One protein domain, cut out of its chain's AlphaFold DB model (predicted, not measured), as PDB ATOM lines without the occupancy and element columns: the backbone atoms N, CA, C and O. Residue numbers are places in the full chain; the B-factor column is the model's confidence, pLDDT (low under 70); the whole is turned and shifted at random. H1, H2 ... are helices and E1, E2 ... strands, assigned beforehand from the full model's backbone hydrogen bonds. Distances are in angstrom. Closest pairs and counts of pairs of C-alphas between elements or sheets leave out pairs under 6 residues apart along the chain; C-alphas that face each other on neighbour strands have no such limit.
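AT A GLANCE: This is residues 12 to 64 of the 76 residues of the protein "Reverse transcriptase domain-containing protein" of Caenorhabditis japonica (UniProt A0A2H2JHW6). A long helix, H2, and the small hairpin E3 and E4 make an open, loose V, with E4 coming closest to H2 at Leu 41 and Ala 49, and with residues 57 to 64, of which 57 to 62 belong to H2, sticking out free. A second small hairpin, E1 and E2, runs on into the first at an angle, and the short helix H1 makes the opposite end of the length. The printed part has 53 residues with two named helices and four named strands, in the order H1, E1, E2, E3, E4, H2; each hairpin is an antiparallel sheet of two strands. The class is mixed, helices and strands; the whole is loose, with a radius of gyration of the C-alphas of 12.5 A, and elongated, spanning 39 by 22 by 15 A.

IN THESE COORDINATES: H1 is residues 12 to 17, 9.0 A long, beginning with C-alpha 12 at (252.455, 453.495, 384.072). E1 is residues 23 to 25, 6.4 A, and E2 residues 28 to 30, 6.3 A. E3 is residues 32 to 35, 10.4 A, and E4 residues 38 to 41, 10.2 A. H2 is residues 46 to 62, 24.6 A, ending with C-alpha 62 at (266.855, 484.603, 388.339).

HOW THE PARTS SIT: H1 is apart from E2, E3, E4 and H2. E1 and E2 form a hairpin at 136 degrees, with N 25 and O 28 within hydrogen-bond range at 2.8 A. E2 runs on into E3 across a break of 1 residue, at 63 degrees. E3 and E4 form a hairpin at 172 degrees, with N 33 and O 40 within hydrogen-bond range at 2.9 A. E4 and H2 have 3 pairs of C-alphas within 8 A, the closest those of Leu 41 and Ala 49, 7.2 A apart. H2 is apart from E1, E2 and E3. In H2 every O i to N i+4 pair is within hydrogen-bond range; in H1, 1 of 2.

THE WHOLE: The C-alphas of Asp 12 and Gly 64, the two farthest apart, are 39.0 A from each other. Residues 57 to 64, of which 57 to 62 belong to H2, stand free. The printed part has no cut, and the links between its elements are tight. The mean pLDDT of the printed part is 87.1; residues 12 to 20 are under 70.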
ATOM      1  N   ASP A  12     252.321 452.062 384.410       53.28
ATOM      2  CA  ASP A  12     252.455 453.495 384.072       53.28
ATOM      3  C   ASP A  12     253.221 454.293 385.158       53.28
ATOM      4  O   ASP A  12     253.855 455.321 384.894       53.28
ATOM      5  N   GLU A  13     253.238 453.795 386.401       51.59
ATOM      6  CA  GLU A  13     253.957 454.417 387.525       51.59
ATOM      7  C   GLU A  13     255.483 454.214 387.421       51.59
ATOM      8  O   GLU A  13     256.278 455.081 387.801       51.59
ATOM      9  N   ASN A  14     255.906 453.093 386.828       50.03
ATOM     10  CA  ASN A  14     257.309 452.714 386.653       50.03
ATOM     11  C   ASN A  14     258.049 453.627 385.653       50.03
ATOM     12  O   ASN A  14     259.220 453.969 385.845       50.03
ATOM     13  N   ASP A  15     257.363 454.100 384.611       53.16
ATOM     14  CA  ASP A  15     257.962 455.008 383.627       53.16
ATOM     15  C   ASP A  15     258.019 456.464 384.113       53.16
ATOM     16  O   ASP A  15     258.951 457.199 383.768       53.16
ATOM     17  N   LYS A  16     257.112 456.869 385.013       49.91
ATOM     18  CA  LYS A  16     257.233 458.130 385.762       49.91
ATOM     19  C   LYS A  16     258.382 458.059 386.769       49.91
ATOM     20  O   LYS A  16     259.167 459.003 386.849       49.91
ATOM     21  N   ALA A  17     258.548 456.932 387.465       52.03
ATOM     22  CA  ALA A  17     259.620 456.718 388.439       52.03
ATOM     23  C   ALA A  17     261.034 456.813 387.832       52.03
ATOM     24  O   ALA A  17     261.955 457.277 388.503       52.03
ATOM     25  N   LYS A  18     261.212 456.471 386.547       55.31
ATOM     26  CA  LYS A  18     262.486 456.662 385.821       55.31
ATOM     27  C   LYS A  18     262.844 458.130 385.557       55.31
ATOM     28  O   LYS A  18     264.007 458.429 385.281       55.31
ATOM     29  N   LEU A  19     261.873 459.043 385.607       58.34
ATOM     30  CA  LEU A  19     262.081 460.482 385.393       58.34
ATOM     31  C   LEU A  19     262.069 461.294 386.691       58.34
ATOM     32  O   LEU A  19     262.480 462.454 386.666       58.34
ATOM     33  N   LEU A  20     261.611 460.717 387.806       67.19
ATOM     34  CA  LEU A  20     261.599 461.415 389.085       67.19
ATOM     35  C   LEU A  20     263.042 461.671 389.571       67.19
ATOM     36  O   LEU A  20     263.858 460.745 389.598       67.19
ATOM     37  N   PRO A  21     263.377 462.917 389.954       82.50
ATOM     38  CA  PRO A  21     264.683 463.244 390.510       82.50
ATOM     39  C   PRO A  21     264.890 462.566 391.872       82.50
ATOM     40  O   PRO A  21     263.945 462.402 392.648       82.50
ATOM     41  N   GLY A  22     266.141 462.223 392.190       89.81
ATOM     42  CA  GLY A  22     266.519 461.622 393.471       89.81
ATOM     43  C   GLY A  22     266.773 460.115 393.468       89.81
ATOM     44  O   GLY A  22     266.704 459.435 392.441       89.81
ATOM     45  N   ILE A  23     267.119 459.614 394.654       91.62
ATOM     46  CA  ILE A  23     267.280 458.194 394.987       91.62
ATOM     47  C   ILE A  23     266.491 457.908 396.267       91.62
ATOM     48  O   ILE A  23     266.560 458.668 397.235       91.62
ATOM     49  N   ARG A  24     265.763 456.786 396.302       91.50
ATOM     50  CA  ARG A  24     265.036 456.344 397.499       91.50
ATOM     51  C   ARG A  24     265.977 455.634 398.473       91.50
ATOM     52  O   ARG A  24     266.542 454.599 398.138       91.50
ATOM     53  N   ILE A  25     266.087 456.157 399.689       91.19
ATOM     54  CA  ILE A  25     266.867 455.590 400.794       91.19
ATOM     55  C   ILE A  25     265.943 455.498 402.009       91.19
ATOM     56  O   ILE A  25     265.357 456.497 402.413       91.19
ATOM     57  N   ASN A  26     265.772 454.302 402.579       93.94
ATOM     58  CA  ASN A  26     264.915 454.062 403.753       93.94
ATOM     59  C   ASN A  26     263.494 454.655 403.631       93.94
ATOM     60  O   ASN A  26     262.947 455.206 404.582       93.94
ATOM     61  N   GLY A  27     262.898 454.581 402.436       90.88
ATOM     62  CA  GLY A  27     261.563 455.130 402.166       90.88
ATOM     63  C   GLY A  27     261.512 456.645 401.927       90.88
ATOM     64  O   GLY A  27     260.455 457.147 401.560       90.88
ATOM     65  N   GLN A  28     262.630 457.362 402.057       92.12
ATOM     66  CA  GLN A  28     262.740 458.798 401.784       92.12
ATOM     67  C   GLN A  28     263.426 459.052 400.438       92.12
ATOM     68  O   GLN A  28     264.347 458.328 400.065       92.12
ATOM     69  N   ASN A  29     262.991 460.075 399.696       92.31
ATOM     70  CA  ASN A  29     263.622 460.453 398.430       92.31
ATOM     71  C   ASN A  29     264.694 461.525 398.663       92.31
ATOM     72  O   ASN A  29     264.369 462.664 398.999       92.31
ATOM     73  N   LEU A  30     265.963 461.169 398.469       94.25
ATOM     74  CA  LEU A  30     267.083 462.098 398.557       94.25
ATOM     75  C   LEU A  30     267.357 462.708 397.180       94.25
ATOM     76  O   LEU A  30     267.788 462.006 396.269       94.25
ATOM     77  N   THR A  31     267.134 464.015 397.043       94.62
ATOM     78  CA  THR A  31     267.363 464.759 395.790       94.62
ATOM     79  C   THR A  31     268.580 465.671 395.854       94.62
ATOM     80  O   THR A  31     269.224 465.900 394.833       94.62
ATOM     81  N   HIS A  32     268.912 466.207 397.030       95.19
ATOM     82  CA  HIS A  32     270.037 467.120 397.177       95.19
ATOM     83  C   HIS A  32     270.569 467.197 398.610       95.19
ATOM     84  O   HIS A  32     269.852 466.925 399.573       95.19
ATOM     85  N   LEU A  33     271.822 467.631 398.737       95.19
ATOM     86  CA  LEU A  33     272.466 468.043 399.986       95.19
ATOM     87  C   LEU A  33     272.992 469.468 399.802       95.19
ATOM     88  O   LEU A  33     273.486 469.798 398.725       95.19
ATOM     89  N   ARG A  34     272.886 470.319 400.827       95.75
ATOM     90  CA  ARG A  34     273.366 471.710 400.778       95.75
ATOM     91  C   ARG A  34     274.180 472.048 402.010       95.75
ATOM     92  O   ARG A  34     273.764 471.722 403.121       95.75
ATOM     93  N   PHE A  35     275.285 472.751 401.800       95.88
ATOM     94  CA  PHE A  35     276.091 473.329 402.862       95.88
ATOM     95  C   PHE A  35     276.733 474.628 402.370       95.88
ATOM     96  O   PHE A  35     277.483 474.602 401.404       95.88
ATOM     97  N   ALA A  36     276.445 475.754 403.029       95.19
ATOM     98  CA  ALA A  36     276.870 477.082 402.575       95.19
ATOM     99  C   ALA A  36     276.531 477.319 401.082       95.19
ATOM    100  O   ALA A  36     275.356 477.272 400.716       95.19
ATOM    101  N   ASP A  37     277.537 477.582 400.245       92.38
ATOM    102  CA  ASP A  37     277.429 477.760 398.795       92.38
ATOM    103  C   ASP A  37     277.524 476.449 397.992       92.38
ATOM    104  O   ASP A  37     277.247 476.449 396.790       92.38
ATOM    105  N   ASP A  38     277.851 475.329 398.642       94.00
ATOM    106  CA  ASP A  38     277.964 474.022 398.002       94.00
ATOM    107  C   ASP A  38     276.618 473.280 397.970       94.00
ATOM    108  O   ASP A  38     275.882 473.175 398.960       94.00
ATOM    109  N   ILE A  39     276.313 472.699 396.806       95.38
ATOM    110  CA  ILE A  39     275.150 471.841 396.579       95.38
ATOM    111  C   ILE A  39     275.565 470.556 395.865       95.38
ATOM    112  O   ILE A  39     276.304 470.574 394.881       95.38
ATOM    113  N   VAL A  40     275.044 469.431 396.345       96.12
ATOM    114  CA  VAL A  40     275.145 468.126 395.690       96.12
ATOM    115  C   VAL A  40     273.755 467.737 395.218       96.12
ATOM    116  O   VAL A  40     272.827 467.711 396.022       96.12
ATOM    117  N   LEU A  41     273.611 467.427 393.932       95.88
ATOM    118  CA  LEU A  41     272.381 466.887 393.355       95.88
ATOM    119  C   LEU A  41     272.509 465.368 393.230       95.88
ATOM    120  O   LEU A  41     273.530 464.862 392.766       95.88
ATOM    121  N   VAL A  42     271.468 464.651 393.638       95.38
ATOM    122  CA  VAL A  42     271.406 463.189 393.626       95.38
ATOM    123  C   VAL A  42     270.320 462.770 392.646       95.38
ATOM    124  O   VAL A  42     269.181 463.224 392.740       95.38
ATOM    125  N   ALA A  43     270.666 461.908 391.693       93.44
ATOM    126  CA  ALA A  43     269.747 461.441 390.665       93.44
ATOM    127  C   ALA A  43     269.988 459.964 390.352       93.44
ATOM    128  O   ALA A  43     271.127 459.502 390.333       93.44
ATOM    129  N   SER A  44     268.911 459.241 390.053       91.94
ATOM    130  CA  SER A  44     268.949 457.820 389.696       91.94
ATOM    131  C   SER A  44     269.565 457.544 388.320       91.94
ATOM    132  O   SER A  44     269.985 456.423 388.043       91.94
ATOM    133  N   ASN A  45     269.613 458.545 387.435       90.81
ATOM    134  CA  ASN A  45     270.159 458.408 386.089       90.81
ATOM    135  C   ASN A  45     270.651 459.753 385.513       90.81
ATOM    136  O   ASN A  45     270.224 460.818 385.972       90.81
ATOM    137  N   PRO A  46     271.509 459.736 384.470       91.19
ATOM    138  CA  PRO A  46     272.053 460.958 383.876       91.19
ATOM    139  C   PRO A  46     271.001 461.908 383.294       91.19
ATOM    140  O   PRO A  46     271.201 463.117 383.329       91.19
ATOM    141  N   LYS A  47     269.878 461.395 382.769       91.06
ATOM    142  CA  LYS A  47     268.815 462.241 382.203       91.06
ATOM    143  C   LYS A  47     268.132 463.057 383.302       91.06
ATOM    144  O   LYS A  47     267.966 464.262 383.136       91.06
ATOM    145  N   ALA A  48     267.809 462.425 384.430       91.12
ATOM    146  CA  ALA A  48     267.291 463.112 385.610       91.12
ATOM    147  C   ALA A  48     268.309 464.128 386.161       91.12
ATOM    148  O   ALA A  48     267.941 465.270 386.420       91.12
ATOM    149  N   ALA A  49     269.595 463.764 386.247       92.69
ATOM    150  CA  ALA A  49     270.649 464.681 386.694       92.69
ATOM    151  C   ALA A  49     270.736 465.945 385.819       92.69
ATOM    152  O   ALA A  49     270.801 467.056 386.342       92.69
ATOM    153  N   SER A  50     270.692 465.788 384.492       93.38
ATOM    154  CA  SER A  50     270.715 466.913 383.552       93.38
ATOM    155  C   SER A  50     269.526 467.856 383.734       93.38
ATOM    156  O   SER A  50     269.715 469.069 383.698       93.38
ATOM    157  N   LEU A  51     268.323 467.320 383.972       93.50
ATOM    158  CA  LEU A  51     267.131 468.131 384.242       93.50
ATOM    159  C   LEU A  51     267.277 468.927 385.546       93.50
ATOM    160  O   LEU A  51     267.030 470.129 385.556       93.50
ATOM    161  N   MET A  52     267.757 468.285 386.617       94.75
ATOM    162  CA  MET A  52     267.984 468.952 387.908       94.75
ATOM    163  C   MET A  52     269.035 470.064 387.805       94.75
ATOM    164  O   MET A  52     268.877 471.130 388.393       94.75
ATOM    165  N   ILE A  53     270.113 469.835 387.045       94.81
ATOM    166  CA  ILE A  53     271.141 470.853 386.796       94.81
ATOM    167  C   ILE A  53     270.556 472.021 385.997       94.81
ATOM    168  O   ILE A  53     270.826 473.171 386.332       94.81
ATOM    169  N   GLN A  54     269.766 471.747 384.956       95.19
ATOM    170  CA  GLN A  54     269.156 472.784 384.125       95.19
ATOM    171  C   GLN A  54     268.236 473.694 384.945       95.19
ATOM    172  O   GLN A  54     268.362 474.917 384.866       95.19
ATOM    173  N   GLU A  55     267.379 473.103 385.778       95.00
ATOM    174  CA  GLU A  55     266.507 473.836 386.696       95.00
ATOM    175  C   GLU A  55     267.320 474.679 387.691       95.00
ATOM    176  O   GLU A  55     267.037 475.862 387.888       95.00
ATOM    177  N   LEU A  56     268.388 474.111 388.266       94.75
ATOM    178  CA  LEU A  56     269.266 474.833 389.187       94.75
ATOM    179  C   LEU A  56     269.926 476.051 388.520       94.75
ATOM    180  O   LEU A  56     269.918 477.134 389.102       94.75
ATOM    181  N   VAL A  57     270.463 475.907 387.299       95.94
ATOM    182  CA  VAL A  57     271.050 477.035 386.547       95.94
ATOM    183  C   VAL A  57     270.019 478.132 386.316       95.94
ATOM    184  O   VAL A  57     270.323 479.307 386.528       95.94
ATOM    185  N   GLU A  58     268.814 477.761 385.883       96.75
ATOM    186  CA  GLU A  58     267.747 478.717 385.596       96.75
ATOM    187  C   GLU A  58     267.369 479.517 386.850       96.75
ATOM    188  O   GLU A  58     267.304 480.749 386.816       96.75
ATOM    189  N   MET A  59     267.174 478.829 387.978       95.75
ATOM    190  CA  MET A  59     266.786 479.465 389.237       95.75
ATOM    191  C   MET A  59     267.910 480.316 389.832       95.75
ATOM    192  O   MET A  59     267.640 481.417 390.308       95.75
ATOM    193  N   CYS A  60     269.170 479.871 389.746       95.56
ATOM    194  CA  CYS A  60     270.324 480.692 390.119       95.56
ATOM    195  C   CYS A  60     270.387 481.980 389.286       95.56
ATOM    196  O   CYS A  60     270.572 483.062 389.847       95.56
ATOM    197  N   GLY A  61     270.162 481.888 387.972       96.75
ATOM    198  CA  GLY A  61     270.167 483.046 387.076       96.75
ATOM    199  C   GLY A  61     269.127 484.105 387.451       96.75
ATOM    200  O   GLY A  61     269.435 485.296 387.422       96.75
ATOM    201  N   LYS A  62     267.930 483.690 387.892       97.62
ATOM    202  CA  LYS A  62     266.855 484.603 388.339       97.62
ATOM    203  C   LYS A  62     267.239 485.452 389.554       97.62
ATOM    204  O   LYS A  62     266.695 486.537 389.725       97.62
ATOM    205  N   VAL A  63     268.171 484.976 390.379       96.31
ATOM    206  CA  VAL A  63     268.661 485.682 391.576       96.31
ATOM    207  C   VAL A  63     270.072 486.258 391.397       96.31
ATOM    208  O   VAL A  63     270.693 486.681 392.367       96.31
ATOM    209  N   GLY A  64     270.595 486.281 390.165       96.88
ATOM    210  CA  GLY A  64     271.924 486.822 389.860       96.88
ATOM    211  C   GLY A  64     273.094 485.926 390.284       96.88
ATOM    212  O   GLY A  64     274.237 486.379 390.299       96.88
TER     213      GLY A  64